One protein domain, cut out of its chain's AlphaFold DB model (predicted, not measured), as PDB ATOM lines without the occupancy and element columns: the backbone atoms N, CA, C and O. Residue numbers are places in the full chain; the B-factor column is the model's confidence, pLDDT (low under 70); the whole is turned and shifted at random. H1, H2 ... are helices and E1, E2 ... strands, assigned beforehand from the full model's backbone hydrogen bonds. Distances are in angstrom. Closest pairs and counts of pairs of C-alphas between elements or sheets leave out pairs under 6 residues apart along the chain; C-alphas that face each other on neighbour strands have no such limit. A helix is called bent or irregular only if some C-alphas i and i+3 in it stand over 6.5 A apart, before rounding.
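What this domain is: This is residues 120 to 297 and 710 to 733 of the 733 residues of an uncharacterized protein of Corchorus capsularis (UniProt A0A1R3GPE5). A compact head of helices sends out one very long helical arm, H5; residues 260 to 297, of which 260 to 291 belong to H5, stick out free. In the head, H1, H4 and the first part of H5a make a three-helix bundle, H3 packs on H4, and H2 and the small antiparallel hairpin E1 E2 lie away from the arm. The printed part has 202 residues, mostly helix, with six named helices and two strands in the order H1 E1 E2 H2 H3 H4 H5 H6. It is extended, radius of gyration of the C-alphas 27.6 A, spanning 106 by 43 by 32 A.

Where its parts are: Start at E1, residues 156 to 159, and E2, 162 to 165. H2, 166 to 179, is irregular: C-alphas 167 and 170 are 7.2 A apart. H3 is 190 to 209, 28.5 A; H4 217 to 232; H6 710 to 714. Find H1, 120 to 136, at C-alpha 120 (-42.729, 4.150, -0.653). H5, 238 to 291, one helix by its hydrogen bonds, is bent, with C-alphas 280 and 283 7.9 A apart; H5a, 238 to 280, runs 64.0 A, and H5b, 283 to 291, ends at C-alpha 291 (-69.495, -27.307, -30.079).

How they stand to each other: In the hairpin E1 and E2, N 157 and O 164 are within hydrogen-bond range, 2.8 A. H2 touches H3 about perpendicular, 90 degrees, closest C-alphas Thr 171 and Cys 201, 6.3 A. With residues 245 to 259 alone, H5a touches H1 at a shallow tilt of 6 degrees, opposite ways, closest C-alphas Phe 252 and Met 128, 6.6 A. Every O i to N i+4 pair is within range in H1, H3, H4, H5a and H6, 8 of 10 in H2, 3 of 5 in H5b.

The domain as a whole: Residues 298 to 709 are cut out, a 64.8 A gap between C-alphas 297 and 710. The link H1 to E1 is long. Among the 76 residues under pLDDT 70 are 266 to 297.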
ATOM      1  N   LYS A 120     -42.198   3.195  -1.636       44.38
ATOM      2  CA  LYS A 120     -42.729   4.150  -0.653       44.38
ATOM      3  C   LYS A 120     -42.996   3.534   0.722       44.38
ATOM      4  O   LYS A 120     -42.668   4.169   1.719       44.38
ATOM      5  N   ALA A 121     -43.577   2.335   0.806       39.00
ATOM      6  CA  ALA A 121     -43.915   1.696   2.084       39.00
ATOM      7  C   ALA A 121     -42.694   1.058   2.778       39.00
ATOM      8  O   ALA A 121     -42.505   1.242   3.983       39.00
ATOM      9  N   ILE A 122     -41.813   0.384   2.024       41.34
ATOM     10  CA  ILE A 122     -40.546  -0.151   2.554       41.34
ATOM     11  C   ILE A 122     -39.616   0.995   2.963       41.34
ATOM     12  O   ILE A 122     -38.995   0.926   4.025       41.34
ATOM     13  N   GLN A 123     -39.575   2.086   2.191       47.72
ATOM     14  CA  GLN A 123     -38.860   3.302   2.575       47.72
ATOM     15  C   GLN A 123     -39.481   3.934   3.821       47.72
ATOM     16  O   GLN A 123     -38.742   4.340   4.707       47.72
ATOM     17  N   GLN A 124     -40.808   3.925   3.983       45.88
ATOM     18  CA  GLN A 124     -41.459   4.423   5.200       45.88
ATOM     19  C   GLN A 124     -41.163   3.572   6.456       45.88
ATOM     20  O   GLN A 124     -40.941   4.133   7.530       45.88
ATOM     21  N   ASN A 125     -41.069   2.244   6.361       46.19
ATOM     22  CA  ASN A 125     -40.702   1.402   7.512       46.19
ATOM     23  C   ASN A 125     -39.202   1.452   7.839       46.19
ATOM     24  O   ASN A 125     -38.841   1.516   9.019       46.19
ATOM     25  N   ALA A 126     -38.335   1.530   6.821       48.69
ATOM     26  CA  ALA A 126     -36.931   1.899   7.008       48.69
ATOM     27  C   ALA A 126     -36.823   3.274   7.703       48.69
ATOM     28  O   ALA A 126     -36.087   3.412   8.682       48.69
ATOM     29  N   THR A 127     -37.668   4.243   7.317       63.19
ATOM     30  CA  THR A 127     -37.705   5.562   7.964       63.19
ATOM     31  C   THR A 127     -38.229   5.532   9.398       63.19
ATOM     32  O   THR A 127     -37.775   6.348  10.185       63.19
ATOM     33  N   MET A 128     -39.110   4.606   9.810       74.81
ATOM     34  CA  MET A 128     -39.551   4.535  11.216       74.81
ATOM     35  C   MET A 128     -38.397   4.119  12.135       74.81
ATOM     36  O   MET A 128     -38.193   4.736  13.181       74.81
ATOM     37  N   GLY A 129     -37.649   3.076  11.762       68.62
ATOM     38  CA  GLY A 129     -36.481   2.623  12.523       68.62
ATOM     39  C   GLY A 129     -35.412   3.713  12.612       68.62
ATOM     40  O   GLY A 129     -34.954   4.045  13.706       68.62
ATOM     41  N   GLU A 130     -35.092   4.342  11.480       78.62
ATOM     42  CA  GLU A 130     -34.178   5.488  11.411       78.62
ATOM     43  C   GLU A 130     -34.685   6.701  12.203       78.62
ATOM     44  O   GLU A 130     -33.907   7.384  12.861       78.62
ATOM     45  N   PHE A 131     -35.989   6.978  12.189       79.44
ATOM     46  CA  PHE A 131     -36.574   8.094  12.926       79.44
ATOM     47  C   PHE A 131     -36.585   7.844  14.436       79.44
ATOM     48  O   PHE A 131     -36.317   8.756  15.214       79.44
ATOM     49  N   LEU A 132     -36.837   6.610  14.876       82.12
ATOM     50  CA  LEU A 132     -36.699   6.240  16.286       82.12
ATOM     51  C   LEU A 132     -35.242   6.347  16.756       82.12
ATOM     52  O   LEU A 132     -35.016   6.815  17.869       82.12
ATOM     53  N   MET A 133     -34.274   5.997  15.901       83.50
ATOM     54  CA  MET A 133     -32.852   6.253  16.162       83.50
ATOM     55  C   MET A 133     -32.571   7.753  16.282       83.50
ATOM     56  O   MET A 133     -31.974   8.171  17.267       83.50
ATOM     57  N   LYS A 134     -33.118   8.583  15.381       83.62
ATOM     58  CA  LYS A 134     -33.044  10.048  15.511       83.62
ATOM     59  C   LYS A 134     -33.624  10.523  16.844       83.62
ATOM     60  O   LYS A 134     -33.056  11.419  17.456       83.62
ATOM     61  N   ILE A 135     -34.716   9.939  17.341       84.00
ATOM     62  CA  ILE A 135     -35.251  10.313  18.663       84.00
ATOM     63  C   ILE A 135     -34.248  10.018  19.791       84.00
ATOM     64  O   ILE A 135     -34.184  10.758  20.777       84.00
ATOM     65  N   ASP A 136     -33.470   8.947  19.649       83.25
ATOM     66  CA  ASP A 136     -32.459   8.542  20.619       83.25
ATOM     67  C   ASP A 136     -31.136   9.306  20.499       83.25
ATOM     68  O   ASP A 136     -30.445   9.445  21.515       83.25
ATOM     69  N   ASP A 137     -30.833   9.875  19.333       82.62
ATOM     70  CA  ASP A 137     -29.617  10.648  19.102       82.62
ATOM     71  C   ASP A 137     -29.490  11.849  20.055       82.62
ATOM     72  O   ASP A 137     -30.444  12.572  20.355       82.62
ATOM     73  N   ASP A 138     -28.263  12.079  20.522       71.56
ATOM     74  CA  ASP A 138     -27.896  13.179  21.411       71.56
ATOM     75  C   ASP A 138     -27.321  14.358  20.599       71.56
ATOM     76  O   ASP A 138     -26.161  14.735  20.743       71.56
ATOM     77  N   VAL A 139     -28.124  14.926  19.688       72.06
ATOM     78  CA  VAL A 139     -27.716  16.045  18.807       72.06
ATOM     79  C   VAL A 139     -27.934  17.390  19.496       72.06
ATOM     80  O   VAL A 139     -28.956  17.582  20.158       72.06
ATOM     81  N   ALA A 140     -26.980  18.323  19.389       61.31
ATOM     82  CA  ALA A 140     -27.113  19.674  19.941       61.31
ATOM     83  C   ALA A 140     -28.439  20.316  19.494       61.31
ATOM     84  O   ALA A 140     -28.799  20.220  18.322       61.31
ATOM     85  N   SER A 141     -29.169  20.922  20.437       63.59
ATOM     86  CA  SER A 141     -30.486  21.502  20.160       63.59
ATOM     87  C   SER A 141     -30.372  22.551  19.051       63.59
ATOM     88  O   SER A 141     -29.567  23.476  19.164       63.59
ATOM     89  N   ASN A 142     -31.225  22.432  18.032       57.47
ATOM     90  CA  ASN A 142     -31.496  23.501  17.067       57.47
ATOM     91  C   ASN A 142     -32.766  24.281  17.453       57.47
ATOM     92  O   ASN A 142     -33.335  24.996  16.630       57.47
ATOM     93  N   VAL A 143     -33.241  24.113  18.695       55.28
ATOM     94  CA  VAL A 143     -34.356  24.885  19.236       55.28
ATOM     95  C   VAL A 143     -33.847  26.301  19.432       55.28
ATOM     96  O   VAL A 143     -33.248  26.643  20.452       55.28
ATOM     97  N   ASP A 144     -34.072  27.134  18.423       51.59
ATOM     98  CA  ASP A 144     -33.965  28.566  18.592       51.59
ATOM     99  C   ASP A 144     -34.952  28.951  19.702       51.59
ATOM    100  O   ASP A 144     -36.172  28.792  19.594       51.59
ATOM    101  N   PHE A 145     -34.382  29.443  20.805       50.59
ATOM    102  CA  PHE A 145     -35.072  29.887  22.014       50.59
ATOM    103  C   PHE A 145     -36.331  30.772  21.798       50.59
ATOM    104  O   PHE A 145     -37.128  30.798  22.733       50.59
ATOM    105  N   PRO A 146     -36.594  31.467  20.660       47.41
ATOM    106  CA  PRO A 146     -37.808  32.265  20.453       47.41
ATOM    107  C   PRO A 146     -39.072  31.514  19.992       47.41
ATOM    108  O   PRO A 146     -40.162  32.051  20.165       47.41
ATOM    109  N   ASP A 147     -39.013  30.307  19.429       45.31
ATOM    110  CA  ASP A 147     -40.165  29.780  18.654       45.31
ATOM    111  C   ASP A 147     -41.395  29.403  19.529       45.31
ATOM    112  O   ASP A 147     -42.531  29.369  19.060       45.31
ATOM    113  N   CYS A 148     -41.197  29.198  20.842       44.22
ATOM    114  CA  CYS A 148     -42.264  29.003  21.847       44.22
ATOM    115  C   CYS A 148     -42.550  30.252  22.716       44.22
ATOM    116  O   CYS A 148     -43.349  30.189  23.653       44.22
ATOM    117  N   THR A 149     -41.885  31.386  22.460       46.09
ATOM    118  CA  THR A 149     -41.828  32.520  23.413       46.09
ATOM    119  C   THR A 149     -43.053  33.416  23.445       46.09
ATOM    120  O   THR A 149     -43.322  34.007  24.490       46.09
ATOM    121  N   TYR A 150     -43.865  33.455  22.389       49.28
ATOM    122  CA  TYR A 150     -45.007  34.376  22.331       49.28
ATOM    123  C   TYR A 150     -46.089  34.115  23.403       49.28
ATOM    124  O   TYR A 150     -46.903  34.991  23.666       49.28
ATOM    125  N   SER A 151     -46.098  32.939  24.055       49.94
ATOM    126  CA  SER A 151     -47.041  32.591  25.141       49.94
ATOM    127  C   SER A 151     -46.422  32.578  26.550       49.94
ATOM    128  O   SER A 151     -47.090  32.176  27.507       49.94
ATOM    129  N   LEU A 152     -45.149  32.968  26.697       56.75
ATOM    130  CA  LEU A 152     -44.402  32.894  27.965       56.75
ATOM    131  C   LEU A 152     -44.170  34.268  28.621       56.75
ATOM    132  O   LEU A 152     -43.630  34.329  29.727       56.75
ATOM    133  N   GLU A 153     -44.608  35.356  27.981       55.75
ATOM    134  CA  GLU A 153     -44.631  36.696  28.571       55.75
ATOM    135  C   GLU A 153     -45.850  36.863  29.491       55.75
ATOM    136  O   GLU A 153     -46.994  36.655  29.088       55.75
ATOM    137  N   GLY A 154     -45.611  37.221  30.757       64.06
ATOM    138  CA  GLY A 154     -46.671  37.429  31.745       64.06
ATOM    139  C   GLY A 154     -46.227  37.192  33.187       64.06
ATOM    140  O   GLY A 154     -45.046  36.990  33.478       64.06
ATOM    141  N   GLU A 155     -47.192  37.221  34.108       78.31
ATOM    142  CA  GLU A 155     -46.951  36.946  35.525       78.31
ATOM    143  C   GLU A 155     -46.396  35.530  35.736       78.31
ATOM    144  O   GLU A 155     -46.868  34.544  35.157       78.31
ATOM    145  N   GLN A 156     -45.381  35.435  36.597       84.62
ATOM    146  CA  GLN A 156     -44.731  34.178  36.940       84.62
ATOM    147  C   GLN A 156     -45.072  33.763  38.370       84.62
ATOM    148  O   GLN A 156     -45.052  34.574  39.295       84.62
ATOM    149  N   LYS A 157     -45.318  32.469  38.568       88.62
ATOM    150  CA  LYS A 157     -45.497  31.854  39.885       88.62
ATOM    151  C   LYS A 157     -44.273  31.009  40.211       88.62
ATOM    152  O   LYS A 157     -43.813  30.214  39.390       88.62
ATOM    153  N   ARG A 158     -43.770  31.139  41.437       87.19
ATOM    154  CA  ARG A 158     -42.723  30.253  41.949       87.19
ATOM    155  C   ARG A 158     -43.319  28.884  42.274       87.19
ATOM    156  O   ARG A 158     -44.225  28.790  43.100       87.19
ATOM    157  N   VAL A 159     -42.781  27.835  41.662       83.31
ATOM    158  CA  VAL A 159     -43.101  26.433  41.969       83.31
ATOM    159  C   VAL A 159     -41.783  25.704  42.229       83.31
ATOM    160  O   VAL A 159     -40.916  25.615  41.360       83.31
ATOM    161  N   GLY A 160     -41.587  25.234  43.463       83.56
ATOM    162  CA  GLY A 160     -40.302  24.687  43.898       83.56
ATOM    163  C   GLY A 160     -39.173  25.725  43.809       83.56
ATOM    164  O   GLY A 160     -39.242  26.790  44.428       83.56
ATOM    165  N   ARG A 161     -38.118  25.407  43.046       83.69
ATOM    166  CA  ARG A 161     -36.915  26.251  42.887       83.69
ATOM    167  C   ARG A 161     -36.971  27.216  41.695       83.69
ATOM    168  O   ARG A 161     -36.078  28.051  41.577       83.69
ATOM    169  N   TYR A 162     -37.999  27.125  40.850       88.81
ATOM    170  CA  TYR A 162     -38.088  27.860  39.584       88.81
ATOM    171  C   TYR A 162     -39.344  28.735  39.524       88.81
ATOM    172  O   TYR A 162     -40.310  28.519  40.260       88.81
ATOM    173  N   ASN A 163     -39.319  29.735  38.647       86.75
ATOM    174  CA  ASN A 163     -40.472  30.571  38.337       86.75
ATOM    175  C   ASN A 163     -41.023  30.156  36.973       86.75
ATOM    176  O   ASN A 163     -40.253  30.021  36.025       86.75
ATOM    177  N   PHE A 164     -42.335  29.971  36.881       87.00
ATOM    178  CA  PHE A 164     -43.008  29.556  35.653       87.00
ATOM    179  C   PHE A 164     -44.084  30.566  35.268       87.00
ATOM    180  O   PHE A 164     -44.777  31.063  36.161       87.00
ATOM    181  N   PRO A 165     -44.294  30.827  33.968       89.19
ATOM    182  CA  PRO A 165     -45.479  31.535  33.497       89.19
ATOM    183  C   PRO A 165     -46.755  30.837  33.979       89.19
ATOM    184  O   PRO A 165     -46.836  29.605  33.953       89.19
ATOM    185  N   LEU A 166     -47.767  31.608  34.392       86.62
ATOM    186  CA  LEU A 166     -49.032  31.065  34.918       86.62
ATOM    187  C   LEU A 166     -49.671  30.014  33.996       86.62
ATOM    188  O   LEU A 166     -50.228  29.030  34.478       86.62
ATOM    189  N   ALA A 167     -49.529  30.174  32.679       84.31
ATOM    190  CA  ALA A 167     -50.058  29.257  31.672       84.31
ATOM    191  C   ALA A 167     -49.458  27.836  31.720       84.31
ATOM    192  O   ALA A 167     -50.068  26.917  31.168       84.31
ATOM    193  N   LEU A 168     -48.285  27.659  32.339       87.62
ATOM    194  CA  LEU A 168     -47.590  26.373  32.483       87.62
ATOM    195  C   LEU A 168     -47.665  25.801  33.901       87.62
ATOM    196  O   LEU A 168     -47.371  24.623  34.092       87.62
ATOM    197  N   VAL A 169     -48.079  26.598  34.891       89.12
ATOM    198  CA  VAL A 169     -48.203  26.159  36.291       89.12
ATOM    199  C   VAL A 169     -49.040  24.879  36.430       89.12
ATOM    200  O   VAL A 169     -48.562  23.965  37.100       89.12
ATOM    201  N   PRO A 170     -50.213  24.728  35.774       89.88
ATOM    202  CA  PRO A 170     -50.983  23.484  35.856       89.88
ATOM    203  C   PRO A 170     -50.221  22.266  35.315       89.88
ATOM    204  O   PRO A 170     -50.325  21.165  35.860       89.88
ATOM    205  N   THR A 171     -49.424  22.449  34.258       89.06
ATOM    206  CA  THR A 171     -48.584  21.394  33.679       89.06
ATOM    207  C   THR A 171     -47.483  20.986  34.653       89.06
ATOM    208  O   THR A 171     -47.324  19.798  34.928       89.06
ATOM    209  N   VAL A 172     -46.780  21.960  35.238       90.38
ATOM    210  CA  VAL A 172     -45.729  21.726  36.242       90.38
ATOM    211  C   VAL A 172     -46.296  21.006  37.463       90.38
ATOM    212  O   VAL A 172     -45.735  20.007  37.909       90.38
ATOM    213  N   GLU A 173     -47.427  21.475  37.993       90.44
ATOM    214  CA  GLU A 173     -48.083  20.864  39.151       90.44
ATOM    215  C   GLU A 173     -48.504  19.416  38.847       90.44
ATOM    216  O   GLU A 173     -48.278  18.535  39.675       90.44
ATOM    217  N   ARG A 174     -49.019  19.117  37.644       89.75
ATOM    218  CA  ARG A 174     -49.304  17.727  37.229       89.75
ATOM    219  C   ARG A 174     -48.050  16.866  37.129       89.75
ATOM    220  O   ARG A 174     -48.081  15.731  37.597       89.75
ATOM    221  N   ILE A 175     -46.964  17.381  36.553       90.38
ATOM    222  CA  ILE A 175     -45.689  16.653  36.474       90.38
ATOM    223  C   ILE A 175     -45.203  16.317  37.884       90.38
ATOM    224  O   ILE A 175     -44.921  15.155  38.161       90.38
ATOM    225  N   ILE A 176     -45.193  17.293  38.794       89.19
ATOM    226  CA  ILE A 176     -44.770  17.087  40.186       89.19
ATOM    227  C   ILE A 176     -45.679  16.081  40.898       89.19
ATOM    228  O   ILE A 176     -45.187  15.210  41.609       89.19
ATOM    229  N   ASN A 177     -46.994  16.158  40.692       89.81
ATOM    230  CA  ASN A 177     -47.945  15.255  41.340       89.81
ATOM    231  C   ASN A 177     -47.809  13.799  40.867       89.81
ATOM    232  O   ASN A 177     -48.018  12.887  41.663       89.81
ATOM    233  N   VAL A 178     -47.486  13.567  39.590       89.25
ATOM    234  CA  VAL A 178     -47.400  12.213  39.010       89.25
ATOM    235  C   VAL A 178     -45.992  11.627  39.122       89.25
ATOM    236  O   VAL A 178     -45.839  10.446  39.427       89.25
ATOM    237  N   TYR A 179     -44.964  12.440  38.886       88.06
ATOM    238  CA  TYR A 179     -43.574  11.998  38.734       88.06
ATOM    239  C   TYR A 179     -42.636  12.515  39.834       88.06
ATOM    240  O   TYR A 179     -41.476  12.103  39.900       88.06
ATOM    241  N   GLY A 180     -43.122  13.383  40.723       88.62
ATOM    242  CA  GLY A 180     -42.299  14.078  41.710       88.62
ATOM    243  C   GLY A 180     -41.490  15.226  41.100       88.62
ATOM    244  O   GLY A 180     -41.639  15.585  39.932       88.62
ATOM    245  N   ASP A 181     -40.605  15.829  41.899       88.00
ATOM    246  CA  ASP A 181     -39.701  16.869  41.400       88.00
ATOM    247  C   ASP A 181     -38.595  16.257  40.522       88.00
ATOM    248  O   ASP A 181     -37.577  15.730  40.998       88.00
ATOM    249  N   ILE A 182     -38.803  16.359  39.211       90.75
ATOM    250  CA  ILE A 182     -37.893  15.860  38.180       90.75
ATOM    251  C   ILE A 182     -36.549  16.603  38.145       90.75
ATOM    252  O   ILE A 182     -35.596  16.075  37.579       90.75
ATOM    253  N   SER A 183     -36.436  17.780  38.779       90.31
ATOM    254  CA  SER A 183     -35.218  18.608  38.793       90.31
ATOM    255  C   SER A 183     -34.226  18.248  39.904       90.31
ATOM    256  O   SER A 183     -33.151  18.842  40.013       90.31
ATOM    257  N   THR A 184     -34.580  17.301  40.774       85.50
ATOM    258  CA  THR A 184     -33.817  16.970  41.991       85.50
ATOM    259  C   THR A 184     -32.360  16.577  41.732       85.50
ATOM    260  O   THR A 184     -31.517  16.838  42.587       85.50
ATOM    261  N   GLY A 185     -32.049  16.011  40.561       80.06
ATOM    262  CA  GLY A 185     -30.689  15.637  40.144       80.06
ATOM    263  C   GLY A 185     -29.868  16.750  39.477       80.06
ATOM    264  O   GLY A 185     -28.699  16.533  39.166       80.06
ATOM    265  N   CYS A 186     -30.449  17.931  39.246       84.81
ATOM    266  CA  CYS A 186     -29.790  19.013  38.521       84.81
ATOM    267  C   CYS A 186     -28.791  19.778  39.402       84.81
ATOM    268  O   CYS A 186     -29.142  20.267  40.478       84.81
ATOM    269  N   LEU A 187     -27.555  19.916  38.910       77.94
ATOM    270  CA  LEU A 187     -26.448  20.617  39.582       77.94
ATOM    271  C   LEU A 187     -26.119  21.984  38.949       77.94
ATOM    272  O   LEU A 187     -25.190  22.662  39.384       77.94
ATOM    273  N   ILE A 188     -26.852  22.378  37.906       78.44
ATOM    274  CA  ILE A 188     -26.611  23.604  37.133       78.44
ATOM    275  C   ILE A 188     -27.246  24.810  37.837       78.44
ATOM    276  O   ILE A 188     -28.120  24.668  38.696       78.44
ATOM    277  N   ASN A 189     -26.800  26.020  37.475       74.81
ATOM    278  CA  ASN A 189     -27.396  27.261  37.952       74.81
ATOM    279  C   ASN A 189     -28.935  27.249  37.792       74.81
ATOM    280  O   ASN A 189     -29.492  26.723  36.823       74.81
ATOM    281  N   SER A 190     -29.636  27.837  38.762       74.50
ATOM    282  CA  SER A 190     -31.100  27.786  38.811       74.50
ATOM    283  C   SER A 190     -31.773  28.550  37.667       74.50
ATOM    284  O   SER A 190     -32.928  28.274  37.359       74.50
ATOM    285  N   ASN A 191     -31.073  29.498  37.035       76.81
ATOM    286  CA  ASN A 191     -31.641  30.339  35.982       76.81
ATOM    287  C   ASN A 191     -31.707  29.606  34.630       76.81
ATOM    288  O   ASN A 191     -32.775  29.513  34.035       76.81
ATOM    289  N   ALA A 192     -30.600  29.017  34.173       78.38
ATOM    290  CA  ALA A 192     -30.536  28.242  32.935       78.38
ATOM    291  C   ALA A 192     -31.330  26.932  33.045       78.38
ATOM    292  O   ALA A 192     -32.085  26.596  32.136       78.38
ATOM    293  N   ALA A 193     -31.246  26.238  34.188       84.69
ATOM    294  CA  ALA A 193     -32.070  25.054  34.439       84.69
ATOM    295  C   ALA A 193     -33.575  25.389  34.467       84.69
ATOM    296  O   ALA A 193     -34.395  24.589  34.021       84.69
ATOM    297  N   GLY A 194     -33.943  26.583  34.948       85.50
ATOM    298  CA  GLY A 194     -35.324  27.067  34.930       85.50
ATOM    299  C   GLY A 194     -35.863  27.272  33.516       85.50
ATOM    300  O   GLY A 194     -36.983  26.860  33.236       85.50
ATOM    301  N   GLN A 195     -35.054  27.833  32.611       84.50
ATOM    302  CA  GLN A 195     -35.442  28.006  31.207       84.50
ATOM    303  C   GLN A 195     -35.691  26.663  30.515       84.50
ATOM    304  O   GLN A 195     -36.746  26.465  29.922       84.50
ATOM    305  N   ILE A 196     -34.784  25.698  30.680       88.00
ATOM    306  CA  ILE A 196     -34.951  24.344  30.127       88.00
ATOM    307  C   ILE A 196     -36.226  23.676  30.673       88.00
ATOM    308  O   ILE A 196     -36.959  23.025  29.929       88.00
ATOM    309  N   TYR A 197     -36.557  23.888  31.953       90.19
ATOM    310  CA  TYR A 197     -37.800  23.366  32.528       90.19
ATOM    311  C   TYR A 197     -39.051  24.032  31.928       90.19
ATOM    312  O   TYR A 197     -40.047  23.359  31.656       90.19
ATOM    313  N   ILE A 198     -39.016  25.344  31.687       88.62
ATOM    314  CA  ILE A 198     -40.112  26.055  31.019       88.62
ATOM    315  C   ILE A 198     -40.354  25.460  29.625       88.62
ATOM    316  O   ILE A 198     -41.503  25.157  29.304       88.62
ATOM    317  N   PHE A 199     -39.299  25.209  28.844       86.75
ATOM    318  CA  PHE A 199     -39.422  24.589  27.520       86.75
ATOM    319  C   PHE A 199     -39.987  23.175  27.584       86.75
ATOM    320  O   PHE A 199     -40.936  22.876  26.866       86.75
ATOM    321  N   LEU A 200     -39.503  22.337  28.504       90.56
ATOM    322  CA  LEU A 200     -40.075  21.008  28.723       90.56
ATOM    323  C   LEU A 200     -41.582  21.079  29.023       90.56
ATOM    324  O   LEU A 200     -42.368  20.302  28.481       90.56
ATOM    325  N   CYS A 201     -42.005  22.020  29.870       89.81
ATOM    326  CA  CYS A 201     -43.417  22.187  30.214       89.81
ATOM    327  C   CYS A 201     -44.242  22.725  29.041       89.81
ATOM    328  O   CYS A 201     -45.378  22.290  28.857       89.81
ATOM    329  N   ALA A 202     -43.683  23.639  28.245       87.06
ATOM    330  CA  ALA A 202     -44.312  24.135  27.027       87.06
ATOM    331  C   ALA A 202     -44.492  23.009  25.998       87.06
ATOM    332  O   ALA A 202     -45.587  22.842  25.473       87.06
ATOM    333  N   THR A 203     -43.474  22.169  25.797       89.75
ATOM    334  CA  THR A 203     -43.537  20.971  24.948       89.75
ATOM    335  C   THR A 203     -44.621  20.001  25.408       89.75
ATOM    336  O   THR A 203     -45.450  19.574  24.609       89.75
ATOM    337  N   ILE A 204     -44.663  19.674  26.702       89.44
ATOM    338  CA  ILE A 204     -45.690  18.780  27.254       89.44
ATOM    339  C   ILE A 204     -47.090  19.382  27.085       89.44
ATOM    340  O   ILE A 204     -48.032  18.661  26.767       89.44
ATOM    341  N   LYS A 205     -47.232  20.700  27.257       87.44
ATOM    342  CA  LYS A 205     -48.497  21.396  27.024       87.44
ATOM    343  C   LYS A 205     -48.904  21.372  25.547       87.44
ATOM    344  O   LYS A 205     -50.057  21.093  25.257       87.44
ATOM    345  N   GLU A 206     -47.977  21.578  24.615       86.88
ATOM    346  CA  GLU A 206     -48.273  21.470  23.182       86.88
ATOM    347  C   GLU A 206     -48.755  20.053  22.820       86.88
ATOM    348  O   GLU A 206     -49.734  19.894  22.093       86.88
ATOM    349  N   MET A 207     -48.144  19.009  23.393       87.75
ATOM    350  CA  MET A 207     -48.621  17.628  23.234       87.75
ATOM    351  C   MET A 207     -50.059  17.422  23.752       87.75
ATOM    352  O   MET A 207     -50.748  16.510  23.297       87.75
ATOM    353  N   GLU A 208     -50.530  18.233  24.704       85.19
ATOM    354  CA  GLU A 208     -51.916  18.197  25.203       85.19
ATOM    355  C   GLU A 208     -52.921  18.889  24.286       85.19
ATOM    356  O   GLU A 208     -54.118  18.628  24.393       85.19
ATOM    357  N   GLU A 209     -52.450  19.740  23.382       82.88
ATOM    358  CA  GLU A 209     -53.291  20.535  22.485       82.88
ATOM    359  C   GLU A 209     -53.294  19.980  21.049       82.88
ATOM    360  O   GLU A 209     -54.147  20.339  20.234       82.88
ATOM    361  N   VAL A 210     -52.364  19.076  20.727       84.94
ATOM    362  CA  VAL A 210     -52.209  18.479  19.396       84.94
ATOM    363  C   VAL A 210     -52.783  17.061  19.355       84.94
ATOM    364  O   VAL A 210     -52.453  16.200  20.165       84.94
ATOM    365  N   GLU A 211     -53.622  16.791  18.356       85.88
ATOM    366  CA  GLU A 211     -54.076  15.437  18.020       85.88
ATOM    367  C   GLU A 211     -53.103  14.738  17.068       85.88
ATOM    368  O   GLU A 211     -52.446  15.390  16.252       85.88
ATOM    369  N   LEU A 212     -53.080  13.397  17.101       82.56
ATOM    370  CA  LEU A 212     -52.147  12.583  16.310       82.56
ATOM    371  C   LEU A 212     -52.170  12.938  14.818       82.56
ATOM    372  O   LEU A 212     -51.137  12.903  14.154       82.56
ATOM    373  N   HIS A 213     -53.333  13.320  14.287       80.81
ATOM    374  CA  HIS A 213     -53.469  13.587  12.866       80.81
ATOM    375  C   HIS A 213     -52.771  14.865  12.372       80.81
ATOM    376  O   HIS A 213     -52.538  14.990  11.170       80.81
ATOM    377  N   LYS A 214     -52.446  15.780  13.295       84.25
ATOM    378  CA  LYS A 214     -51.746  17.052  13.051       84.25
ATOM    379  C   LYS A 214     -50.259  16.986  13.418       84.25
ATOM    380  O   LYS A 214     -49.557  17.988  13.296       84.25
ATOM    381  N   VAL A 215     -49.781  15.843  13.915       85.25
ATOM    382  CA  VAL A 215     -48.366  15.641  14.250       85.25
ATOM    383  C   VAL A 215     -47.550  15.523  12.968       85.25
ATOM    384  O   VAL A 215     -47.945  14.827  12.035       85.25
ATOM    385  N   THR A 216     -46.395  16.182  12.938       86.00
ATOM    386  CA  THR A 216     -45.399  16.070  11.867       86.00
ATOM    387  C   THR A 216     -44.074  15.570  12.436       86.00
ATOM    388  O   THR A 216     -43.823  15.666  13.641       86.00
ATOM    389  N   GLU A 217     -43.206  15.049  11.570       84.38
ATOM    390  CA  GLU A 217     -41.847  14.643  11.951       84.38
ATOM    391  C   GLU A 217     -41.053  15.817  12.540       84.38
ATOM    392  O   GLU A 217     -40.438  15.668  13.591       84.38
ATOM    393  N   GLU A 218     -41.163  17.011  11.950       85.50
ATOM    394  CA  GLU A 218     -40.527  18.232  12.461       85.50
ATOM    395  C   GLU A 218     -40.966  18.567  13.895       85.50
ATOM    396  O   GLU A 218     -40.123  18.817  14.757       85.50
ATOM    397  N   LYS A 219     -42.273  18.500  14.189       86.75
ATOM    398  CA  LYS A 219     -42.785  18.729  15.549       86.75
ATOM    399  C   LYS A 219     -42.230  17.719  16.546       86.75
ATOM    400  O   LYS A 219     -41.806  18.102  17.633       86.75
ATOM    401  N   MET A 220     -42.186  16.440  16.173       88.12
ATOM    402  CA  MET A 220     -41.616  15.403  17.036       88.12
ATOM    403  C   MET A 220     -40.125  15.629  17.307       88.12
ATOM    404  O   MET A 220     -39.681  15.382  18.426       88.12
ATOM    405  N   LEU A 221     -39.362  16.133  16.331       86.88
ATOM    406  CA  LEU A 221     -37.954  16.488  16.526       86.88
ATOM    407  C   LEU A 221     -37.795  17.720  17.433       86.88
ATOM    408  O   LEU A 221     -36.954  17.681  18.327       86.88
ATOM    409  N   LYS A 222     -38.645  18.751  17.303       87.06
ATOM    410  CA  LYS A 222     -38.667  19.898  18.238       87.06
ATOM    411  C   LYS A 222     -38.962  19.451  19.676       87.06
ATOM    412  O   LYS A 222     -38.280  19.858  20.614       87.06
ATOM    413  N   TRP A 223     -39.940  18.564  19.856       91.12
ATOM    414  CA  TRP A 223     -40.259  17.985  21.164       91.12
ATOM    415  C   TRP A 223     -39.114  17.146  21.731       91.12
ATOM    416  O   TRP A 223     -38.821  17.220  22.925       91.12
ATOM    417  N   ARG A 224     -38.454  16.359  20.879       90.56
ATOM    418  CA  ARG A 224     -37.283  15.558  21.246       90.56
ATOM    419  C   ARG A 224     -36.149  16.433  21.755       90.56
ATOM    420  O   ARG A 224     -35.599  16.109  22.801       90.56
ATOM    421  N   ASP A 225     -35.837  17.523  21.065       88.44
ATOM    422  CA  ASP A 225     -34.743  18.421  21.435       88.44
ATOM    423  C   ASP A 225     -34.983  19.040  22.827       88.44
ATOM    424  O   ASP A 225     -34.127  18.927  23.704       88.44
ATOM    425  N   ALA A 226     -36.189  19.559  23.091       88.44
ATOM    426  CA  ALA A 226     -36.550  20.116  24.400       88.44
ATOM    427  C   ALA A 226     -36.487  19.078  25.542       88.44
ATOM    428  O   ALA A 226     -36.027  19.375  26.650       88.44
ATOM    429  N   ILE A 227     -36.923  17.839  25.285       91.00
ATOM    430  CA  ILE A 227     -36.847  16.742  26.264       91.00
ATOM    431  C   ILE A 227     -35.389  16.315  26.491       91.00
ATOM    432  O   ILE A 227     -34.987  16.077  27.632       91.00
ATOM    433  N   LYS A 228     -34.578  16.230  25.432       90.06
ATOM    434  CA  LYS A 228     -33.159  15.857  25.516       90.06
ATOM    435  C   LYS A 228     -32.336  16.922  26.234       90.06
ATOM    436  O   LYS A 228     -31.481  16.556  27.035       90.06
ATOM    437  N   ASP A 229     -32.633  18.205  26.059       88.75
ATOM    438  CA  ASP A 229     -31.974  19.275  26.815       88.75
ATOM    439  C   ASP A 229     -32.269  19.193  28.315       88.75
ATOM    440  O   ASP A 229     -31.358  19.338  29.133       88.75
ATOM    441  N   ALA A 230     -33.506  18.864  28.699       90.06
ATOM    442  CA  ALA A 230     -33.835  18.569  30.094       90.06
ATOM    443  C   ALA A 230     -33.079  17.331  30.609       90.06
ATOM    444  O   ALA A 230     -32.545  17.335  31.721       90.06
ATOM    445  N   HIS A 231     -32.971  16.285  29.790       90.75
ATOM    446  CA  HIS A 231     -32.227  15.079  30.147       90.75
ATOM    447  C   HIS A 231     -30.729  15.356  30.366       90.75
ATOM    448  O   HIS A 231     -30.166  14.915  31.366       90.75
ATOM    449  N   ARG A 232     -30.098  16.162  29.498       88.50
ATOM    450  CA  ARG A 232     -28.675  16.556  29.582       88.50
ATOM    451  C   ARG A 232     -28.308  17.248  30.887       88.50
ATOM    452  O   ARG A 232     -27.184  17.118  31.363       88.50
ATOM    453  N   ILE A 233     -29.251  17.980  31.477       89.25
ATOM    454  CA  ILE A 233     -29.058  18.668  32.759       89.25
ATOM    455  C   ILE A 233     -29.470  17.810  33.969       89.25
ATOM    456  O   ILE A 233     -29.646  18.344  35.069       89.25
ATOM    457  N   ASN A 234     -29.599  16.491  33.775       89.56
ATOM    458  CA  ASN A 234     -30.001  15.479  34.756       89.56
ATOM    459  C   ASN A 234     -31.432  15.636  35.295       89.56
ATOM    460  O   ASN A 234     -31.695  15.315  36.461       89.56
ATOM    461  N   PHE A 235     -32.376  16.115  34.478       93.00
ATOM    462  CA  PHE A 235     -33.788  15.962  34.828       93.00
ATOM    463  C   PHE A 235     -34.264  14.536  34.536       93.00
ATOM    464  O   PHE A 235     -33.904  13.934  33.523       93.00
ATOM    465  N   LYS A 236     -35.133  14.017  35.407       91.75
ATOM    466  CA  LYS A 236     -35.758  12.691  35.263       91.75
ATOM    467  C   LYS A 236     -36.915  12.740  34.259       91.75
ATOM    468  O   LYS A 236     -38.075  12.866  34.651       91.75
ATOM    469  N   VAL A 237     -36.591  12.723  32.969       92.12
ATOM    470  CA  VAL A 237     -37.541  12.896  31.849       92.12
ATOM    471  C   VAL A 237     -37.704  11.647  30.981       92.12
ATOM    472  O   VAL A 237     -38.257  11.715  29.885       92.12
ATOM    473  N   GLU A 238     -37.278  10.483  31.471       89.38
ATOM    474  CA  GLU A 238     -37.385   9.198  30.772       89.38
ATOM    475  C   GLU A 238     -38.838   8.896  30.377       89.38
ATOM    476  O   GLU A 238     -39.100   8.430  29.270       89.38
ATOM    477  N   PHE A 239     -39.800   9.266  31.233       91.00
ATOM    478  CA  PHE A 239     -41.230   9.126  30.950       91.00
ATOM    479  C   PHE A 239     -41.662   9.895  29.688       91.00
ATOM    480  O   PHE A 239     -42.500   9.407  28.929       91.00
ATOM    481  N   ALA A 240     -41.089  11.079  29.448       89.94
ATOM    482  CA  ALA A 240     -41.408  11.923  28.302       89.94
ATOM    483  C   ALA A 240     -40.747  11.392  27.022       89.94
ATOM    484  O   ALA A 240     -41.388  11.376  25.974       89.94
ATOM    485  N   ILE A 241     -39.512  10.879  27.115       88.12
ATOM    486  CA  ILE A 241     -38.821  10.203  26.003       88.12
ATOM    487  C   ILE A 241     -39.612   8.963  25.569       88.12
ATOM    488  O   ILE A 241     -39.916   8.790  24.386       88.12
ATOM    489  N   ASP A 242     -40.004   8.116  26.523       88.19
ATOM    490  CA  ASP A 242     -40.792   6.914  26.250       88.19
ATOM    491  C   ASP A 242     -42.150   7.248  25.633       88.19
ATOM    492  O   ASP A 242     -42.636   6.533  24.749       88.19
ATOM    493  N   HIS A 243     -42.776   8.333  26.091       90.06
ATOM    494  CA  HIS A 243     -44.038   8.805  25.541       90.06
ATOM    495  C   HIS A 243     -43.881   9.346  24.120       90.06
ATOM    496  O   HIS A 243     -44.650   8.964  23.241       90.06
ATOM    497  N   LEU A 244     -42.832  10.120  23.842       89.00
ATOM    498  CA  LEU A 244     -42.527  10.594  22.494       89.00
ATOM    499  C   LEU A 244     -42.285   9.430  21.521       89.00
ATOM    500  O   LEU A 244     -42.808   9.436  20.408       89.00
ATOM    501  N   LYS A 245     -41.596   8.367  21.957       87.31
ATOM    502  CA  LYS A 245     -41.449   7.134  21.161       87.31
ATOM    503  C   LYS A 245     -42.788   6.442  20.890       87.31
ATOM    504  O   LYS A 245     -42.937   5.788  19.860       87.31
ATOM    505  N   LYS A 246     -43.769   6.524  21.797       85.94
ATOM    506  CA  LYS A 246     -45.129   5.999  21.553       85.94
ATOM    507  C   LYS A 246     -45.871   6.844  20.521       85.94
ATOM    508  O   LYS A 246     -46.514   6.262  19.652       85.94
ATOM    509  N   ILE A 247     -45.740   8.169  20.583       85.81
ATOM    510  CA  ILE A 247     -46.314   9.091  19.592       85.81
ATOM    511  C   ILE A 247     -45.712   8.825  18.206       85.81
ATOM    512  O   ILE A 247     -46.456   8.692  17.241       85.81
ATOM    513  N   ALA A 248     -44.390   8.654  18.109       82.69
ATOM    514  CA  ALA A 248     -43.725   8.327  16.849       82.69
ATOM    515  C   ALA A 248     -44.246   7.010  16.252       82.69
ATOM    516  O   ALA A 248     -44.651   6.976  15.094       82.69
ATOM    517  N   ARG A 249     -44.339   5.940  17.056       81.50
ATOM    518  CA  ARG A 249     -44.937   4.667  16.608       81.50
ATOM    519  C   ARG A 249     -46.376   4.850  16.125       81.50
ATOM    520  O   ARG A 249     -46.724   4.366  15.058       81.50
ATOM    521  N   ALA A 250     -47.194   5.592  16.867       78.94
ATOM    522  CA  ALA A 250     -48.570   5.890  16.483       78.94
ATOM    523  C   ALA A 250     -48.664   6.675  15.159       78.94
ATOM    524  O   ALA A 250     -49.510   6.378  14.317       78.94
ATOM    525  N   TYR A 251     -47.771   7.642  14.941       82.81
ATOM    526  CA  TYR A 251     -47.705   8.431  13.710       82.81
ATOM    527  C   TYR A 251     -47.422   7.553  12.482       82.81
ATOM    528  O   TYR A 251     -48.165   7.606  11.499       82.81
ATOM    529  N   PHE A 252     -46.400   6.696  12.555       76.88
ATOM    530  CA  PHE A 252     -46.076   5.772  11.465       76.88
ATOM    531  C   PHE A 252     -47.143   4.679  11.294       76.88
ATOM    532  O   PHE A 252     -47.483   4.337  10.165       76.88
ATOM    533  N   GLY A 253     -47.764   4.209  12.382       72.06
ATOM    534  CA  GLY A 253     -48.901   3.281  12.326       72.06
ATOM    535  C   GLY A 253     -50.113   3.855  11.584       72.06
ATOM    536  O   GLY A 253     -50.761   3.145  10.814       72.06
ATOM    537  N   ARG A 254     -50.389   5.156  11.745       76.12
ATOM    538  CA  ARG A 254     -51.435   5.858  10.985       76.12
ATOM    539  C   ARG A 254     -51.107   5.937   9.491       76.12
ATOM    540  O   ARG A 254     -51.994   5.683   8.682       76.12
ATOM    541  N   LYS A 255     -49.860   6.263   9.123       69.31
ATOM    542  CA  LYS A 255     -49.415   6.256   7.714       69.31
ATOM    543  C   LYS A 255     -49.581   4.867   7.084       69.31
ATOM    544  O   LYS A 255     -50.158   4.761   6.008       69.31
ATOM    545  N   GLY A 256     -49.162   3.813   7.790       63.44
ATOM    546  CA  GLY A 256     -49.350   2.430   7.341       63.44
ATOM    547  C   GLY A 256     -50.825   2.054   7.178       63.44
ATOM    548  O   GLY A 256     -51.196   1.456   6.177       63.44
ATOM    549  N   SER A 257     -51.688   2.471   8.111       67.00
ATOM    550  CA  SER A 257     -53.137   2.215   8.030       67.00
ATOM    551  C   SER A 257     -53.793   2.888   6.821       67.00
ATOM    552  O   SER A 257     -54.689   2.308   6.218       67.00
ATOM    553  N   GLN A 258     -53.336   4.086   6.443       66.31
ATOM    554  CA  GLN A 258     -53.813   4.759   5.232       66.31
ATOM    555  C   GLN A 258     -53.408   3.989   3.971       66.31
ATOM    556  O   GLN A 258     -54.254   3.716   3.132       66.31
ATOM    557  N   ALA A 259     -52.146   3.561   3.877       59.81
ATOM    558  CA  ALA A 259     -51.684   2.761   2.743       59.81
ATOM    559  C   ALA A 259     -52.456   1.433   2.612       59.81
ATOM    560  O   ALA A 259     -52.734   0.989   1.503       59.81
ATOM    561  N   LEU A 260     -52.832   0.812   3.737       61.53
ATOM    562  CA  LEU A 260     -53.679  -0.382   3.738       61.53
ATOM    563  C   LEU A 260     -55.084  -0.103   3.196       61.53
ATOM    564  O   LEU A 260     -55.574  -0.884   2.387       61.53
ATOM    565  N   HIS A 261     -55.700   1.007   3.603       67.69
ATOM    566  CA  HIS A 261     -57.002   1.425   3.086       67.69
ATOM    567  C   HIS A 261     -56.963   1.638   1.564       67.69
ATOM    568  O   HIS A 261     -57.834   1.146   0.854       67.69
ATOM    569  N   ASP A 262     -55.926   2.310   1.058       66.25
ATOM    570  CA  ASP A 262     -55.766   2.569  -0.377       66.25
ATOM    571  C   ASP A 262     -55.597   1.260  -1.186       66.25
ATOM    572  O   ASP A 262     -56.050   1.152  -2.326       66.25
ATOM    573  N   ILE A 263     -54.959   0.237  -0.600       58.06
ATOM    574  CA  ILE A 263     -54.835  -1.103  -1.201       58.06
ATOM    575  C   ILE A 263     -56.178  -1.839  -1.193       58.06
ATOM    576  O   ILE A 263     -56.543  -2.446  -2.201       58.06
ATOM    577  N   ASP A 264     -56.904  -1.809  -0.075       64.12
ATOM    578  CA  ASP A 264     -58.203  -2.479   0.038       64.12
ATOM    579  C   ASP A 264     -59.221  -1.871  -0.957       64.12
ATOM    580  O   ASP A 264     -59.951  -2.614  -1.612       64.12
ATOM    581  N   GLU A 265     -59.193  -0.552  -1.183       70.06
ATOM    582  CA  GLU A 265     -60.020   0.126  -2.195       70.06
ATOM    583  C   GLU A 265     -59.695  -0.330  -3.631       70.06
ATOM    584  O   GLU A 265     -60.597  -0.598  -4.430       70.06
ATOM    585  N   LYS A 266     -58.405  -0.507  -3.958       64.75
ATOM    586  CA  LYS A 266     -57.981  -1.076  -5.250       64.75
ATOM    587  C   LYS A 266     -58.424  -2.529  -5.420       64.75
ATOM    588  O   LYS A 266     -58.855  -2.912  -6.506       64.75
ATOM    589  N   LEU A 267     -58.338  -3.342  -4.367       53.75
ATOM    590  CA  LEU A 267     -58.797  -4.733  -4.399       53.75
ATOM    591  C   LEU A 267     -60.297  -4.826  -4.688       53.75
ATOM    592  O   LEU A 267     -60.710  -5.648  -5.507       53.75
ATOM    593  N   ASP A 268     -61.106  -3.976  -4.058       69.06
ATOM    594  CA  ASP A 268     -62.551  -3.940  -4.284       69.06
ATOM    595  C   ASP A 268     -62.902  -3.533  -5.724       69.06
ATOM    596  O   ASP A 268     -63.788  -4.140  -6.334       69.06
ATOM    597  N   ALA A 269     -62.172  -2.572  -6.303       64.62
ATOM    598  CA  ALA A 269     -62.334  -2.184  -7.705       64.62
ATOM    599  C   ALA A 269     -62.058  -3.359  -8.662       64.62
ATOM    600  O   ALA A 269     -62.889  -3.667  -9.519       64.62
ATOM    601  N   LEU A 270     -60.952  -4.080  -8.452       52.09
ATOM    602  CA  LEU A 270     -60.587  -5.250  -9.260       52.09
ATOM    603  C   LEU A 270     -61.594  -6.400  -9.120       52.09
ATOM    604  O   LEU A 270     -61.945  -7.067 -10.096       52.09
ATOM    605  N   TYR A 271     -62.099  -6.643  -7.907       59.56
ATOM    606  CA  TYR A 271     -63.121  -7.665  -7.691       59.56
ATOM    607  C   TYR A 271     -64.434  -7.333  -8.400       59.56
ATOM    608  O   TYR A 271     -65.088  -8.246  -8.914       59.56
ATOM    609  N   LYS A 272     -64.810  -6.053  -8.436       66.69
ATOM    610  CA  LYS A 272     -66.000  -5.575  -9.139       66.69
ATOM    611  C   LYS A 272     -65.867  -5.757 -10.652       66.69
ATOM    612  O   LYS A 272     -66.743  -6.372 -11.255       66.69
ATOM    613  N   GLU A 273     -64.745  -5.331 -11.229       53.78
ATOM    614  CA  GLU A 273     -64.451  -5.479 -12.661       53.78
ATOM    615  C   GLU A 273     -64.504  -6.949 -13.109       53.78
ATOM    616  O   GLU A 273     -65.111  -7.285 -14.129       53.78
ATOM    617  N   ARG A 274     -63.957  -7.866 -12.301       56.69
ATOM    618  CA  ARG A 274     -64.004  -9.307 -12.586       56.69
ATOM    619  C   ARG A 274     -65.435  -9.851 -12.650       56.69
ATOM    620  O   ARG A 274     -65.744 -10.677 -13.505       56.69
ATOM    621  N   VAL A 275     -66.298  -9.442 -11.718       58.41
ATOM    622  CA  VAL A 275     -67.693  -9.915 -11.655       58.41
ATOM    623  C   VAL A 275     -68.497  -9.390 -12.839       58.41
ATOM    624  O   VAL A 275     -69.216 -10.160 -13.470       58.41
ATOM    625  N   GLU A 276     -68.343  -8.107 -13.164       58.81
ATOM    626  CA  GLU A 276     -69.017  -7.483 -14.305       58.81
ATOM    627  C   GLU A 276     -68.599  -8.146 -15.624       58.81
ATOM    628  O   GLU A 276     -69.450  -8.495 -16.439       58.81
ATOM    629  N   THR A 277     -67.304  -8.431 -15.779       49.72
ATOM    630  CA  THR A 277     -66.767  -9.129 -16.955       49.72
ATOM    631  C   THR A 277     -67.328 -10.548 -17.101       49.72
ATOM    632  O   THR A 277     -67.673 -10.975 -18.200       49.72
ATOM    633  N   TYR A 278     -67.464 -11.295 -16.001       50.75
ATOM    634  CA  TYR A 278     -67.978 -12.668 -16.038       50.75
ATOM    635  C   TYR A 278     -69.469 -12.744 -16.404       50.75
ATOM    636  O   TYR A 278     -69.878 -13.638 -17.146       50.75
ATOM    637  N   GLU A 279     -70.287 -11.813 -15.907       58.22
ATOM    638  CA  GLU A 279     -71.737 -11.825 -16.151       58.22
ATOM    639  C   GLU A 279     -72.106 -11.490 -17.603       58.22
ATOM    640  O   GLU A 279     -73.076 -12.040 -18.119       58.22
ATOM    641  N   VAL A 280     -71.318 -10.666 -18.301       51.84
ATOM    642  CA  VAL A 280     -71.598 -10.293 -19.702       51.84
ATOM    643  C   VAL A 280     -71.447 -11.475 -20.671       51.84
ATOM    644  O   VAL A 280     -72.151 -11.541 -21.676       51.84
ATOM    645  N   PHE A 281     -70.575 -12.444 -20.377       49.97
ATOM    646  CA  PHE A 281     -70.199 -13.490 -21.342       49.97
ATOM    647  C   PHE A 281     -70.638 -14.909 -20.969       49.97
ATOM    648  O   PHE A 281     -70.385 -15.856 -21.721       49.97
ATOM    649  N   LYS A 282     -71.318 -15.077 -19.833       57.22
ATOM    650  CA  LYS A 282     -71.690 -16.381 -19.267       57.22
ATOM    651  C   LYS A 282     -72.547 -17.244 -20.199       57.22
ATOM    652  O   LYS A 282     -72.301 -18.448 -20.309       57.22
ATOM    653  N   ASP A 283     -73.499 -16.638 -20.906       51.00
ATOM    654  CA  ASP A 283     -74.407 -17.355 -21.812       51.00
ATOM    655  C   ASP A 283     -73.688 -17.808 -23.095       51.00
ATOM    656  O   ASP A 283     -73.846 -18.945 -23.545       51.00
ATOM    657  N   CYS A 284     -72.797 -16.969 -23.631       47.66
ATOM    658  CA  CYS A 284     -71.978 -17.289 -24.802       47.66
ATOM    659  C   CYS A 284     -70.939 -18.391 -24.504       47.66
ATOM    660  O   CYS A 284     -70.696 -19.270 -25.335       47.66
ATOM    661  N   LEU A 285     -70.379 -18.406 -23.289       52.97
ATOM    662  CA  LEU A 285     -69.468 -19.447 -22.793       52.97
ATOM    663  C   LEU A 285     -70.122 -20.831 -22.709       52.97
ATOM    664  O   LEU A 285     -69.496 -21.844 -23.039       52.97
ATOM    665  N   ALA A 286     -71.379 -20.879 -22.263       58.91
ATOM    666  CA  ALA A 286     -72.127 -22.123 -22.127       58.91
ATOM    667  C   ALA A 286     -72.365 -22.795 -23.492       58.91
ATOM    668  O   ALA A 286     -72.227 -24.014 -23.620       58.91
ATOM    669  N   GLU A 287     -72.655 -22.005 -24.526       52.53
ATOM    670  CA  GLU A 287     -72.928 -22.502 -25.877       52.53
ATOM    671  C   GLU A 287     -71.649 -22.832 -26.658       52.53
ATOM    672  O   GLU A 287     -71.567 -23.890 -27.289       52.53
ATOM    673  N   ALA A 288     -70.603 -22.003 -26.557       49.97
ATOM    674  CA  ALA A 288     -69.329 -22.238 -27.240       49.97
ATOM    675  C   ALA A 288     -68.644 -23.542 -26.788       49.97
ATOM    676  O   ALA A 288     -67.936 -24.182 -27.571       49.97
ATOM    677  N   ASN A 289     -68.844 -23.965 -25.538       53.72
ATOM    678  CA  ASN A 289     -68.323 -25.234 -25.024       53.72
ATOM    679  C   ASN A 289     -69.098 -26.464 -25.523       53.72
ATOM    680  O   ASN A 289     -68.547 -27.565 -25.526       53.72
ATOM    681  N   ALA A 290     -70.331 -26.304 -26.016       57.06
ATOM    682  CA  ALA A 290     -71.117 -27.412 -26.561       57.06
ATOM    683  C   ALA A 290     -70.597 -27.911 -27.927       57.06
ATOM    684  O   ALA A 290     -70.750 -29.096 -28.240       57.06
ATOM    685  N   PHE A 291     -69.954 -27.034 -28.709       48.44
ATOM    686  CA  PHE A 291     -69.495 -27.307 -30.079       48.44
ATOM    687  C   PHE A 291     -67.974 -27.505 -30.218       48.44
ATOM    688  O   PHE A 291     -67.496 -27.877 -31.286       48.44
ATOM    689  N   HIS A 292     -67.194 -27.301 -29.151       43.84
ATOM    690  CA  HIS A 292     -65.733 -27.370 -29.226       43.84
ATOM    691  C   HIS A 292     -65.222 -28.774 -29.595       43.84
ATOM    692  O   HIS A 292     -65.550 -29.763 -28.934       43.84
ATOM    693  N   GLY A 293     -64.404 -28.854 -30.651       43.84
ATOM    694  CA  GLY A 293     -63.756 -30.091 -31.103       43.84
ATOM    695  C   GLY A 293     -64.684 -31.116 -31.769       43.84
ATOM    696  O   GLY A 293     -64.269 -32.257 -31.969       43.84
ATOM    697  N   LYS A 294     -65.928 -30.744 -32.106       50.75
ATOM    698  CA  LYS A 294     -66.915 -31.628 -32.747       50.75
ATOM    699  C   LYS A 294     -67.357 -31.054 -34.093       50.75
ATOM    700  O   LYS A 294     -67.576 -29.856 -34.216       50.75
ATOM    701  N   ILE A 295     -67.522 -31.928 -35.088       48.16
ATOM    702  CA  ILE A 295     -68.271 -31.613 -36.317       48.16
ATOM    703  C   ILE A 295     -69.714 -31.279 -35.901       48.16
ATOM    704  O   ILE A 295     -70.179 -31.805 -34.884       48.16
ATOM    705  N   ILE A 296     -70.412 -30.427 -36.656       53.50
ATOM    706  CA  ILE A 296     -71.816 -30.043 -36.430       53.50
ATOM    707  C   ILE A 296     -72.715 -31.261 -36.710       53.50
ATOM    708  O   ILE A 296     -73.421 -31.352 -37.704       53.50
ATOM    709  N   GLN A 297     -72.626 -32.279 -35.856       50.25
ATOM    710  CA  GLN A 297     -73.342 -33.532 -36.026       50.25
ATOM    711  C   GLN A 297     -74.774 -33.386 -35.528       50.25
ATOM    712  O   GLN A 297     -75.028 -33.043 -34.369       50.25
ATOM    713  N   VAL A 710     -49.644   0.345  14.771       65.38
ATOM    714  CA  VAL A 710     -51.096   0.426  14.545       65.38
ATOM    715  C   VAL A 710     -51.837   0.324  15.882       65.38
ATOM    716  O   VAL A 710     -52.637   1.202  16.201       65.38
ATOM    717  N   ASP A 711     -51.462  -0.631  16.742       72.56
ATOM    718  CA  ASP A 711     -51.986  -0.748  18.115       72.56
ATOM    719  C   ASP A 711     -51.667   0.489  18.978       72.56
ATOM    720  O   ASP A 711     -52.348   0.792  19.966       72.56
ATOM    721  N   ALA A 712     -50.569   1.190  18.674       68.12
ATOM    722  CA  ALA A 712     -50.234   2.451  19.324       68.12
ATOM    723  C   ALA A 712     -51.090   3.601  18.782       68.12
ATOM    724  O   ALA A 712     -51.556   4.409  19.582       68.12
ATOM    725  N   ALA A 713     -51.327   3.656  17.469       69.12
ATOM    726  CA  ALA A 713     -52.159   4.666  16.817       69.12
ATOM    727  C   ALA A 713     -53.602   4.641  17.331       69.12
ATOM    728  O   ALA A 713     -54.148   5.692  17.662       69.12
ATOM    729  N   GLU A 714     -54.176   3.448  17.510       76.88
ATOM    730  CA  GLU A 714     -55.544   3.275  18.009       76.88
ATOM    731  C   GLU A 714     -55.753   3.897  19.404       76.88
ATOM    732  O   GLU A 714     -56.819   4.427  19.713       76.88
ATOM    733  N   LYS A 715     -54.706   3.926  20.243       78.19
ATOM    734  CA  LYS A 715     -54.750   4.535  21.587       78.19
ATOM    735  C   LYS A 715     -54.838   6.061  21.571       78.19
ATOM    736  O   LYS A 715     -55.150   6.643  22.609       78.19
ATOM    737  N   PHE A 716     -54.547   6.691  20.433       77.31
ATOM    738  CA  PHE A 716     -54.586   8.140  20.245       77.31
ATOM    739  C   PHE A 716     -55.732   8.595  19.329       77.31
ATOM    740  O   PHE A 716     -55.837   9.779  19.009       77.31
ATOM    741  N   THR A 717     -56.617   7.686  18.914       77.19
ATOM    742  CA  THR A 717     -57.782   8.032  18.094       77.19
ATOM    743  C   THR A 717     -58.738   8.943  18.870       77.19
ATOM    744  O   THR A 717     -59.274   8.558  19.908       77.19
ATOM    745  N   GLY A 718     -58.964  10.157  18.356       74.31
ATOM    746  CA  GLY A 718     -59.910  11.127  18.924       74.31
ATOM    747  C   GLY A 718     -59.486  11.757  20.257       74.31
ATOM    748  O   GLY A 718     -60.332  12.314  20.954       74.31
ATOM    749  N   VAL A 719     -58.207  11.654  20.635       81.00
ATOM    750  CA  VAL A 719     -57.663  12.203  21.889       81.00
ATOM    751  C   VAL A 719     -56.322  12.918  21.648       81.00
ATOM    752  O   VAL A 719     -55.629  12.603  20.676       81.00
ATOM    753  N   PRO A 720     -55.917  13.866  22.518       82.31
ATOM    754  CA  PRO A 720     -54.616  14.523  22.405       82.31
ATOM    755  C   PRO A 720     -53.440  13.551  22.530       82.31
ATOM    756  O   PRO A 720     -53.534  12.529  23.215       82.31
ATOM    757  N   VAL A 721     -52.293  13.886  21.932       84.81
ATOM    758  CA  VAL A 721     -51.114  13.004  21.963       84.81
ATOM    759  C   VAL A 721     -50.454  12.908  23.333       84.81
ATOM    760  O   VAL A 721     -49.701  11.974  23.573       84.81
ATOM    761  N   SER A 722     -50.773  13.793  24.275       80.06
ATOM    762  CA  SER A 722     -50.413  13.649  25.691       80.06
ATOM    763  C   SER A 722     -51.189  12.541  26.414       80.06
ATOM    764  O   SER A 722     -50.848  12.195  27.548       80.06
ATOM    765  N   GLN A 723     -52.237  11.970  25.807       83.62
ATOM    766  CA  GLN A 723     -53.084  10.980  26.463       83.62
ATOM    767  C   GLN A 723     -52.257   9.770  26.921       83.62
ATOM    768  O   GLN A 723     -51.573   9.106  26.145       83.62
ATOM    769  N   GLY A 724     -52.323   9.467  28.219       77.81
ATOM    770  CA  GLY A 724     -51.521   8.413  28.847       77.81
ATOM    771  C   GLY A 724     -50.162   8.858  29.402       77.81
ATOM    772  O   GLY A 724     -49.550   8.055  30.107       77.81
ATOM    773  N   LEU A 725     -49.740  10.111  29.177       82.38
ATOM    774  CA  LEU A 725     -48.572  10.733  29.820       82.38
ATOM    775  C   LEU A 725     -48.813  11.002  31.312       82.38
ATOM    776  O   LEU A 725     -47.871  11.011  32.085       82.38
ATOM    777  N   PHE A 726     -50.058  11.183  31.751       80.06
ATOM    778  CA  PHE A 726     -50.411  11.392  33.161       80.06
ATOM    779  C   PHE A 726     -51.415  10.330  33.617       80.06
ATOM    780  O   PHE A 726     -52.604  10.602  33.774       80.06
ATOM    781  N   ARG A 727     -50.970   9.080  33.793       60.78
ATOM    782  CA  ARG A 727     -51.805   8.059  34.447       60.78
ATOM    783  C   ARG A 727     -51.658   8.177  35.962       60.78
ATOM    784  O   ARG A 727     -50.583   7.926  36.494       60.78
ATOM    785  N   LEU A 728     -52.750   8.489  36.657       40.59
ATOM    786  CA  LEU A 728     -52.854   8.253  38.099       40.59
ATOM    787  C   LEU A 728     -52.785   6.740  38.339       40.59
ATOM    788  O   LEU A 728     -53.565   5.982  37.756       40.59
ATOM    789  N   SER A 729     -51.859   6.286  39.184       35.16
ATOM    790  CA  SER A 729     -51.864   4.911  39.671       35.16
ATOM    791  C   SER A 729     -53.101   4.706  40.551       35.16
ATOM    792  O   SER A 729     -53.064   4.904  41.763       35.16
ATOM    793  N   CYS A 730     -54.221   4.299  39.964       33.06
ATOM    794  CA  CYS A 730     -55.298   3.687  40.730       33.06
ATOM    795  C   CYS A 730     -54.837   2.288  41.155       33.06
ATOM    796  O   CYS A 730     -55.154   1.341  40.450       33.06
ATOM    797  N   CYS A 731     -54.041   2.178  42.226       30.55
ATOM    798  CA  CYS A 731     -53.813   0.974  43.047       30.55
ATOM    799  C   CYS A 731     -52.881   1.323  44.227       30.55
ATOM    800  O   CYS A 731     -51.664   1.295  44.068       30.55
ATOM    801  N   ASN A 732     -53.461   1.686  45.377       31.27
ATOM    802  CA  ASN A 732     -53.071   1.246  46.730       31.27
ATOM    803  C   ASN A 732     -53.933   1.989  47.769       31.27
ATOM    804  O   ASN A 732     -53.541   3.032  48.289       31.27
ATOM    805  N   THR A 733     -55.103   1.420  48.061       31.44
ATOM    806  CA  THR A 733     -55.811   1.543  49.347       31.44
ATOM    807  C   THR A 733     -56.350   0.183  49.714       31.44
ATOM    808  O   THR A 733     -56.964  -0.427  48.805       31.44
TER     809      THR A 733